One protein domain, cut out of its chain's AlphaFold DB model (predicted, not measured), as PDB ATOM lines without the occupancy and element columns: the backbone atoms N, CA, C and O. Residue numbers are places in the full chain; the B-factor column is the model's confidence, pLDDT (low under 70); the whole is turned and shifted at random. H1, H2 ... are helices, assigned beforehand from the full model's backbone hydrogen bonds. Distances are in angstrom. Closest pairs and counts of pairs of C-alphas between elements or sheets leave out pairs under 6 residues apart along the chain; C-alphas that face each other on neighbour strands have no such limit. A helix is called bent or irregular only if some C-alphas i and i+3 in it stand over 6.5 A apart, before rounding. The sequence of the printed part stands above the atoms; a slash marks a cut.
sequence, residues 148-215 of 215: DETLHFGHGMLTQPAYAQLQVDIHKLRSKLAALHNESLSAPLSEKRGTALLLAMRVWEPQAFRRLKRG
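This is residues 148 to 215 of the 215 residues of an uncharacterized protein of Pseudomonas thivervalensis (UniProt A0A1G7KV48). One long helix, H1, makes the backbone of this thin, open model; an extended stretch, residues 148 to 159, leads to its first end, and a second, residues 192 to 203, folds back along its length. The printed part thus makes three long passes, and a tail, residues 206 to 215, sticks out with the tiny helix H2 in it and adds to the length. The printed part has 68 residues with two named helices, H1 then H2, and no named strand; the class is all helix, with under half of the residues, 31 of 68, in named elements. The whole is extended, with a radius of gyration of the C-alphas of 17.8 A and spans of 60 by 26 by 11 A.

Start at C-alpha 148, at (-24.717, 40.182, 35.011), and go through residues 148 to 159, which hold no named element. Find C-alpha 160 at (6.690, 50.655, 33.389); from there H1, residues 160 to 186, runs 41.8 A to C-alpha 186 at (-34.015, 57.513, 27.082). H1 is irregular: C-alphas 183 and 186 are 7.2 A apart. Further on, H2, residues 207 to 210, ends at C-alpha 210, at (6.200, 39.229, 52.478).

Look from H1 to H2 and you find them apart, joined by a long link of 20 residues, 187 to 206. In H1, 22 of 23 O i to N i+4 pairs are within hydrogen-bond range; H2 is too short for such a pair.

The C-alphas of Pro 188 and Gly 215 are the two farthest apart, at 60.4 A. Residues 185 to 191 and 206 to 215 stand free; without them the body spans 39 by 20 by 11 A. The printed part has no cut and ends at residue 215, the chain's last, where pLDDT is under 70; the mean of the printed part is 87.0.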
ATOM      1  N   ASP A 148     -25.221  38.796  35.063       86.56
ATOM      2  CA  ASP A 148     -24.717  40.182  35.011       86.56
ATOM      3  C   ASP A 148     -23.683  40.573  36.085       86.56
ATOM      4  O   ASP A 148     -23.120  41.668  36.020       86.56
ATOM      5  N   GLU A 149     -23.349  39.680  37.018       88.81
ATOM      6  CA  GLU A 149     -22.261  39.882  37.973       88.81
ATOM      7  C   GLU A 149     -20.998  39.129  37.547       88.81
ATOM      8  O   GLU A 149     -21.040  37.983  37.102       88.81
ATOM      9  N   THR A 150     -19.842  39.780  37.679       88.31
ATOM     10  CA  THR A 150     -18.544  39.159  37.396       88.31
ATOM     11  C   THR A 150     -17.487  39.654  38.372       88.31
ATOM     12  O   THR A 150     -17.402  40.848  38.666       88.31
ATOM     13  N   LEU A 151     -16.645  38.736  38.847       91.88
ATOM     14  CA  LEU A 151     -15.456  39.055  39.631       91.88
ATOM     15  C   LEU A 151     -14.226  38.462  38.950       91.88
ATOM     16  O   LEU A 151     -14.062  37.246  38.867       91.88
ATOM     17  N   HIS A 152     -13.338  39.338  38.482       87.00
ATOM     18  CA  HIS A 152     -12.095  38.948  37.830       87.00
ATOM     19  C   HIS A 152     -10.891  39.479  38.602       87.00
ATOM     20  O   HIS A 152     -10.775  40.675  38.864       87.00
ATOM     21  N   PHE A 153      -9.966  38.578  38.931       86.88
ATOM     22  CA  PHE A 153      -8.687  38.913  39.542       86.88
ATOM     23  C   PHE A 153      -7.547  38.477  38.623       86.88
ATOM     24  O   PHE A 153      -7.487  37.325  38.200       86.88
ATOM     25  N   GLY A 154      -6.634  39.404  38.330       85.94
ATOM     26  CA  GLY A 154      -5.419  39.144  37.566       85.94
ATOM     27  C   GLY A 154      -4.193  39.641  38.321       85.94
ATOM     28  O   GLY A 154      -4.228  40.699  38.951       85.94
ATOM     29  N   HIS A 155      -3.095  38.892  38.243       86.62
ATOM     30  CA  HIS A 155      -1.802  39.301  38.779       86.62
ATOM     31  C   HIS A 155      -0.715  39.148  37.713       86.62
ATOM     32  O   HIS A 155      -0.722  38.204  36.926       86.62
ATOM     33  N   GLY A 156       0.261  40.049  37.707       88.31
ATOM     34  CA  GLY A 156       1.376  39.991  36.771       88.31
ATOM     35  C   GLY A 156       2.440  41.024  37.099       88.31
ATOM     36  O   GLY A 156       2.167  42.032  37.751       88.31
ATOM     37  N   MET A 157       3.663  40.761  36.649       90.31
ATOM     38  CA  MET A 157       4.734  41.750  36.684       90.31
ATOM     39  C   MET A 157       4.675  42.555  35.393       90.31
ATOM     40  O   MET A 157       4.794  42.000  34.304       90.31
ATOM     41  N   LEU A 158       4.468  43.860  35.522       93.38
ATOM     42  CA  LEU A 158       4.399  44.769  34.388       93.38
ATOM     43  C   LEU A 158       5.672  45.604  34.324       93.38
ATOM     44  O   LEU A 158       6.178  46.070  35.344       93.38
ATOM     45  N   THR A 159       6.168  45.821  33.108       97.31
ATOM     46  CA  THR A 159       7.140  46.885  32.854       97.31
ATOM     47  C   THR A 159       6.459  48.245  33.030       97.31
ATOM     48  O   THR A 159       5.235  48.355  32.938       97.31
ATOM     49  N   GLN A 160       7.242  49.306  33.237       95.44
ATOM     50  CA  GLN A 160       6.690  50.655  33.389       95.44
ATOM     51  C   GLN A 160       5.803  51.091  32.200       95.44
ATOM     52  O   GLN A 160       4.714  51.613  32.453       95.44
ATOM     53  N   PRO A 161       6.176  50.845  30.922       97.75
ATOM     54  CA  PRO A 161       5.298  51.157  29.792       97.75
ATOM     55  C   PRO A 161       3.992  50.356  29.802       97.75
ATOM     56  O   PRO A 161       2.931  50.919  29.550       97.75
ATOM     57  N   ALA A 162       4.044  49.063  30.143       96.75
ATOM     58  CA  ALA A 162       2.848  48.227  30.225       96.75
ATOM     59  C   ALA A 162       1.908  48.684  31.353       96.75
ATOM     60  O   ALA A 162       0.694  48.723  31.170       96.75
ATOM     61  N   TYR A 163       2.466  49.090  32.499       95.50
ATOM     62  CA  TYR A 163       1.699  49.648  33.613       95.50
ATOM     63  C   TYR A 163       0.988  50.952  33.216       95.50
ATOM     64  O   TYR A 163      -0.204  51.106  33.474       95.50
ATOM     65  N   ALA A 164       1.689  51.867  32.537       95.44
ATOM     66  CA  ALA A 164       1.105  53.117  32.045       95.44
ATOM     67  C   ALA A 164       0.002  52.872  31.000       95.44
ATOM     68  O   ALA A 164      -1.053  53.506  31.053       95.44
ATOM     69  N   GLN A 165       0.206  51.917  30.089       97.25
ATOM     70  CA  GLN A 165      -0.809  51.534  29.106       97.25
ATOM     71  C   GLN A 165      -2.072  50.983  29.786       97.25
ATOM     72  O   GLN A 165      -3.182  51.404  29.463       97.25
ATOM     73  N   LEU A 166      -1.912  50.124  30.797       95.25
ATOM     74  CA  LEU A 166      -3.040  49.584  31.554       95.25
ATOM     75  C   LEU A 166      -3.821  50.679  32.304       95.25
ATOM     76  O   LEU A 166      -5.050  50.625  32.359       95.25
ATOM     77  N   GLN A 167      -3.148  51.711  32.831       93.12
ATOM     78  CA  GLN A 167      -3.824  52.874  33.430       93.12
ATOM     79  C   GLN A 167      -4.715  53.611  32.428       93.12
ATOM     80  O   GLN A 167      -5.839  53.992  32.767       93.12
ATOM     81  N   VAL A 168      -4.232  53.795  31.199       95.31
ATOM     82  CA  VAL A 168      -5.007  54.416  30.118       95.31
ATOM     83  C   VAL A 168      -6.242  53.576  29.795       95.31
ATOM     84  O   VAL A 168      -7.334  54.124  29.648       95.31
ATOM     85  N   ASP A 169      -6.100  52.255  29.724       95.38
ATOM     86  CA  ASP A 169      -7.210  51.366  29.375       95.38
ATOM     87  C   ASP A 169      -8.268  51.277  30.488       95.38
ATOM     88  O   ASP A 169      -9.466  51.290  30.190       95.38
ATOM     89  N   ILE A 170      -7.867  51.329  31.764       92.38
ATOM     90  CA  ILE A 170      -8.794  51.507  32.899       92.38
ATOM     91  C   ILE A 170      -9.601  52.803  32.742       92.38
ATOM     92  O   ILE A 170     -10.820  52.809  32.926       92.38
ATOM     93  N   HIS A 171      -8.944  53.902  32.362       88.50
ATOM     94  CA  HIS A 171      -9.619  55.181  32.140       88.50
ATOM     95  C   HIS A 171     -10.625  55.108  30.983       88.50
ATOM     96  O   HIS A 171     -11.751  55.588  31.114       88.50
ATOM     97  N   LYS A 172     -10.265  54.441  29.878       92.19
ATOM     98  CA  LYS A 172     -11.179  54.213  28.746       92.19
ATOM     99  C   LYS A 172     -12.411  53.412  29.159       92.19
ATOM    100  O   LYS A 172     -13.515  53.757  28.748       92.19
ATOM    101  N   LEU A 173     -12.244  52.365  29.971       92.31
ATOM    102  CA  LEU A 173     -13.368  51.574  30.480       92.31
ATOM    103  C   LEU A 173     -14.307  52.418  31.349       92.31
ATOM    104  O   LEU A 173     -15.523  52.347  31.167       92.31
ATOM    105  N   ARG A 174     -13.760  53.278  32.219       85.19
ATOM    106  CA  ARG A 174     -14.558  54.232  33.007       85.19
ATOM    107  C   ARG A 174     -15.370  55.168  32.110       85.19
ATOM    108  O   ARG A 174     -16.574  55.317  32.306       85.19
ATOM    109  N   SER A 175     -14.734  55.768  31.106       86.56
ATOM    110  CA  SER A 175     -15.424  56.648  30.155       86.56
ATOM    111  C   SER A 175     -16.489  55.905  29.343       86.56
ATOM    112  O   SER A 175     -17.556  56.459  29.089       86.56
ATOM    113  N   LYS A 176     -16.240  54.641  28.978       91.88
ATOM    114  CA  LYS A 176     -17.206  53.799  28.262       91.88
ATOM    115  C   LYS A 176     -18.461  53.533  29.092       91.88
ATOM    116  O   LYS A 176     -19.556  53.633  28.550       91.88
ATOM    117  N   LEU A 177     -18.324  53.251  30.390       87.12
ATOM    118  CA  LEU A 177     -19.475  53.104  31.289       87.12
ATOM    119  C   LEU A 177     -20.333  54.376  31.301       87.12
ATOM    120  O   LEU A 177     -21.545  54.303  31.124       87.12
ATOM    121  N   ALA A 178     -19.703  55.545  31.455       80.56
ATOM    122  CA  ALA A 178     -20.414  56.822  31.457       80.56
ATOM    123  C   ALA A 178     -21.136  57.096  30.123       80.56
ATOM    124  O   ALA A 178     -22.259  57.601  30.128       80.56
ATOM    125  N   ALA A 179     -20.517  56.746  28.991       86.88
ATOM    126  CA  ALA A 179     -21.122  56.873  27.667       86.88
ATOM    127  C   ALA A 179     -22.342  55.953  27.497       86.88
ATOM    128  O   ALA A 179     -23.426  56.445  27.191       86.88
ATOM    129  N   LEU A 180     -22.200  54.656  27.794       90.31
ATOM    130  CA  LEU A 180     -23.292  53.674  27.700       90.31
ATOM    131  C   LEU A 180     -24.461  54.021  28.626       90.31
ATOM    132  O   LEU A 180     -25.627  53.891  28.252       90.31
ATOM    133  N   HIS A 181     -24.161  54.514  29.828       83.94
ATOM    134  CA  HIS A 181     -25.180  55.027  30.738       83.94
ATOM    135  C   HIS A 181     -25.954  56.192  30.114       83.94
ATOM    136  O   HIS A 181     -27.180  56.220  30.184       83.94
ATOM    137  N   ASN A 182     -25.255  57.144  29.487       82.06
ATOM    138  CA  ASN A 182     -25.884  58.292  28.835       82.06
ATOM    139  C   ASN A 182     -26.753  57.885  27.635       82.06
ATOM    140  O   ASN A 182     -27.843  58.430  27.462       82.06
ATOM    141  N   GLU A 183     -26.304  56.912  26.842       88.88
ATOM    142  CA  GLU A 183     -27.089  56.318  25.750       88.88
ATOM    143  C   GLU A 183     -28.360  55.635  26.274       88.88
ATOM    144  O   GLU A 183     -29.415  55.712  25.649       88.88
ATOM    145  N   SER A 184     -28.287  55.046  27.469       86.19
ATOM    146  CA  SER A 184     -29.401  54.345  28.114       86.19
ATOM    147  C   SER A 184     -30.422  55.276  28.782       86.19
ATOM    148  O   SER A 184     -31.435  54.807  29.301       86.19
ATOM    149  N   LEU A 185     -30.203  56.598  28.812       79.25
ATOM    150  CA  LEU A 185     -31.062  57.528  29.561       79.25
ATOM    151  C   LEU A 185     -32.500  57.578  29.040       79.25
ATOM    152  O   LEU A 185     -33.417  57.719  29.851       79.25
ATOM    153  N   SER A 186     -32.698  57.445  27.728       81.50
ATOM    154  CA  SER A 186     -34.015  57.513  27.082       81.50
ATOM    155  C   SER A 186     -34.864  56.254  27.265       81.50
ATOM    156  O   SER A 186     -36.076  56.323  27.075       81.50
ATOM    157  N   ALA A 187     -34.256  55.122  27.634       85.94
ATOM    158  CA  ALA A 187     -34.982  53.874  27.828       85.94
ATOM    159  C   ALA A 187     -35.932  53.956  29.047       85.94
ATOM    160  O   ALA A 187     -35.682  54.739  29.976       85.94
ATOM    161  N   PRO A 188     -37.005  53.148  29.095       82.94
ATOM    162  CA  PRO A 188     -37.822  52.973  30.294       82.94
ATOM    163  C   PRO A 188     -37.005  52.430  31.473       82.94
ATOM    164  O   PRO A 188     -36.053  51.677  31.285       82.94
ATOM    165  N   LEU A 189     -37.389  52.771  32.709       76.56
ATOM    166  CA  LEU A 189     -36.691  52.284  33.908       76.56
ATOM    167  C   LEU A 189     -36.707  50.748  34.013       76.56
ATOM    168  O   LEU A 189     -35.724  50.163  34.452       76.56
ATOM    169  N   SER A 190     -37.779  50.101  33.545       83.62
ATOM    170  CA  SER A 190     -37.935  48.639  33.520       83.62
ATOM    171  C   SER A 190     -36.916  47.907  32.641       83.62
ATOM    172  O   SER A 190     -36.726  46.708  32.806       83.62
ATOM    173  N   GLU A 191     -36.276  48.608  31.705       86.31
ATOM    174  CA  GLU A 191     -35.263  48.049  30.801       86.31
ATOM    175  C   GLU A 191     -33.830  48.338  31.276       86.31
ATOM    176  O   GLU A 191     -32.864  47.867  30.678       86.31
ATOM    177  N   LYS A 192     -33.673  49.107  32.361       83.50
ATOM    178  CA  LYS A 192     -32.368  49.491  32.911       83.50
ATOM    179  C   LYS A 192     -31.976  48.561  34.047       83.50
ATOM    180  O   LYS A 192     -32.803  48.166  34.863       83.50
ATOM    181  N   ARG A 193     -30.678  48.285  34.148       81.75
ATOM    182  CA  ARG A 193     -30.081  47.618  35.307       81.75
ATOM    183  C   ARG A 193     -29.123  48.571  36.000       81.75
ATOM    184  O   ARG A 193     -28.354  49.272  35.344       81.75
ATOM    185  N   GLY A 194     -29.214  48.630  37.326       79.06
ATOM    186  CA  GLY A 194     -28.249  49.360  38.136       79.06
ATOM    187  C   GLY A 194     -26.910  48.640  38.068       79.06
ATOM    188  O   GLY A 194     -26.796  47.525  38.566       79.06
ATOM    189  N   THR A 195     -25.917  49.266  37.443       82.75
ATOM    190  CA  THR A 195     -24.600  48.658  37.237       82.75
ATOM    191  C   THR A 195     -23.540  49.477  37.952       82.75
ATOM    192  O   THR A 195     -23.294  50.631  37.601       82.75
ATOM    193  N   ALA A 196     -22.873  48.859  38.923       82.62
ATOM    194  CA  ALA A 196     -21.682  49.404  39.558       82.62
ATOM    195  C   ALA A 196     -20.437  48.685  39.022       82.62
ATOM    196  O   ALA A 196     -20.383  47.457  38.984       82.62
ATOM    197  N   LEU A 197     -19.428  49.454  38.607       85.56
ATOM    198  CA  LEU A 197     -18.151  48.931  38.120       85.56
ATOM    199  C   LEU A 197     -17.024  49.385  39.044       85.56
ATOM    200  O   LEU A 197     -16.721  50.576  39.123       85.56
ATOM    201  N   LEU A 198     -16.358  48.428  39.690       88.56
ATOM    202  CA  LEU A 198     -15.159  48.684  40.477       88.56
ATOM    203  C   LEU A 198     -13.911  48.269  39.693       88.56
ATOM    204  O   LEU A 198     -13.715  47.095  39.393       88.56
ATOM    205  N   LEU A 199     -13.033  49.231  39.419       90.12
ATOM    206  CA  LEU A 199     -11.703  48.987  38.865       90.12
ATOM    207  C   LEU A 199     -10.660  49.413  39.896       90.12
ATOM    208  O   LEU A 199     -10.647  50.560  40.340       90.12
ATOM    209  N   ALA A 200      -9.771  48.496  40.271       89.38
ATOM    210  CA  ALA A 200      -8.691  48.770  41.205       89.38
ATOM    211  C   ALA A 200      -7.384  48.176  40.686       89.38
ATOM    212  O   ALA A 200      -7.323  47.018  40.283       89.38
ATOM    213  N   MET A 201      -6.319  48.972  40.733       89.62
ATOM    214  CA  MET A 201      -4.979  48.538  40.367       89.62
ATOM    215  C   MET A 201      -3.985  49.072  41.388       89.62
ATOM    216  O   MET A 201      -4.044  50.233  41.791       89.62
ATOM    217  N   ARG A 202      -3.059  48.212  41.807       90.50
ATOM    218  CA  ARG A 202      -1.916  48.584  42.638       90.50
ATOM    219  C   ARG A 202      -0.789  47.584  42.436       90.50
ATOM    220  O   ARG A 202      -1.044  46.405  42.197       90.50
ATOM    221  N   VAL A 203       0.444  48.032  42.637       86.69
ATOM    222  CA  VAL A 203       1.540  47.104  42.930       86.69
ATOM    223  C   VAL A 203       1.220  46.454  44.271       86.69
ATOM    224  O   VAL A 203       1.031  47.142  45.278       86.69
ATOM    225  N   TRP A 204       1.086  45.131  44.280       87.19
ATOM    226  CA  TRP A 204       0.657  44.408  45.466       87.19
ATOM    227  C   TRP A 204       1.472  43.155  45.697       87.19
ATOM    228  O   TRP A 204       1.684  42.346  44.802       87.19
ATOM    229  N   GLU A 205       1.843  42.981  46.958       83.38
ATOM    230  CA  GLU A 205       2.352  41.733  47.488       83.38
ATOM    231  C   GLU A 205       1.492  41.344  48.699       83.38
ATOM    232  O   GLU A 205       1.427  42.120  49.679       83.38
ATOM    233  N   PRO A 206       0.815  40.178  48.657       83.31
ATOM    234  CA  PRO A 206       0.049  39.699  49.793       83.31
ATOM    235  C   PRO A 206       0.956  39.558  51.017       83.31
ATOM    236  O   PRO A 206       2.105  39.126  50.923       83.31
ATOM    237  N   GLN A 207       0.439  39.933  52.187       83.00
ATOM    238  CA  GLN A 207       1.241  39.971  53.413       83.00
ATOM    239  C   GLN A 207       1.838  38.605  53.780       83.00
ATOM    240  O   GLN A 207       2.932  38.557  54.335       83.00
ATOM    241  N   ALA A 208       1.156  37.509  53.435       82.31
ATOM    242  CA  ALA A 208       1.656  36.154  53.645       82.31
ATOM    243  C   ALA A 208       2.997  35.907  52.930       82.31
ATOM    244  O   ALA A 208       3.912  35.357  53.534       82.31
ATOM    245  N   PHE A 209       3.157  36.386  51.690       81.50
ATOM    246  CA  PHE A 209       4.393  36.209  50.916       81.50
ATOM    247  C   PHE A 209       5.519  37.133  51.373       81.50
ATOM    248  O   PHE A 209       6.681  36.737  51.336       81.50
ATOM    249  N   ARG A 210       5.192  38.326  51.891       80.81
ATOM    250  CA  ARG A 210       6.200  39.229  52.478       80.81
ATOM    251  C   ARG A 210       7.009  38.565  53.587       80.81
ATOM    252  O   ARG A 210       8.199  38.822  53.694       80.81
ATOM    253  N   ARG A 211       6.379  37.693  54.379       82.06
ATOM    254  CA  ARG A 211       7.043  36.951  55.465       82.06
ATOM    255  C   ARG A 211       8.000  35.863  54.966       82.06
ATOM    256  O   ARG A 211       8.788  35.361  55.755       82.06
ATOM    257  N   LEU A 212       7.918  35.494  53.688       84.44
ATOM    258  CA  LEU A 212       8.726  34.445  53.060       84.44
ATOM    259  C   LEU A 212       9.881  35.006  52.220       84.44
ATOM    260  O   LEU A 212      10.682  34.233  51.692       84.44
ATOM    261  N   LYS A 213       9.978  36.335  52.066       78.25
ATOM    262  CA  LYS A 213      11.104  36.956  51.368       78.25
ATOM    263  C   LYS A 213      12.390  36.700  52.142       78.25
ATOM    264  O   LYS A 213      12.468  36.958  53.340       78.25
ATOM    265  N   ARG A 214      13.405  36.211  51.430       75.69
ATOM    266  CA  ARG A 214      14.775  36.220  51.942       75.69
ATOM    267  C   ARG A 214      15.218  37.682  51.988       75.69
ATOM    268  O   ARG A 214      15.015  38.389  51.000       75.69
ATOM    269  N   GLY A 215      15.688  38.108  53.160       65.06
ATOM    270  CA  GLY A 215      16.282  39.430  53.364       65.06
ATOM    271  C   GLY A 215      17.482  39.651  52.463       65.06
ATOM    272  O   GLY A 215      18.147  38.643  52.124       65.06
TER     273      GLY A 215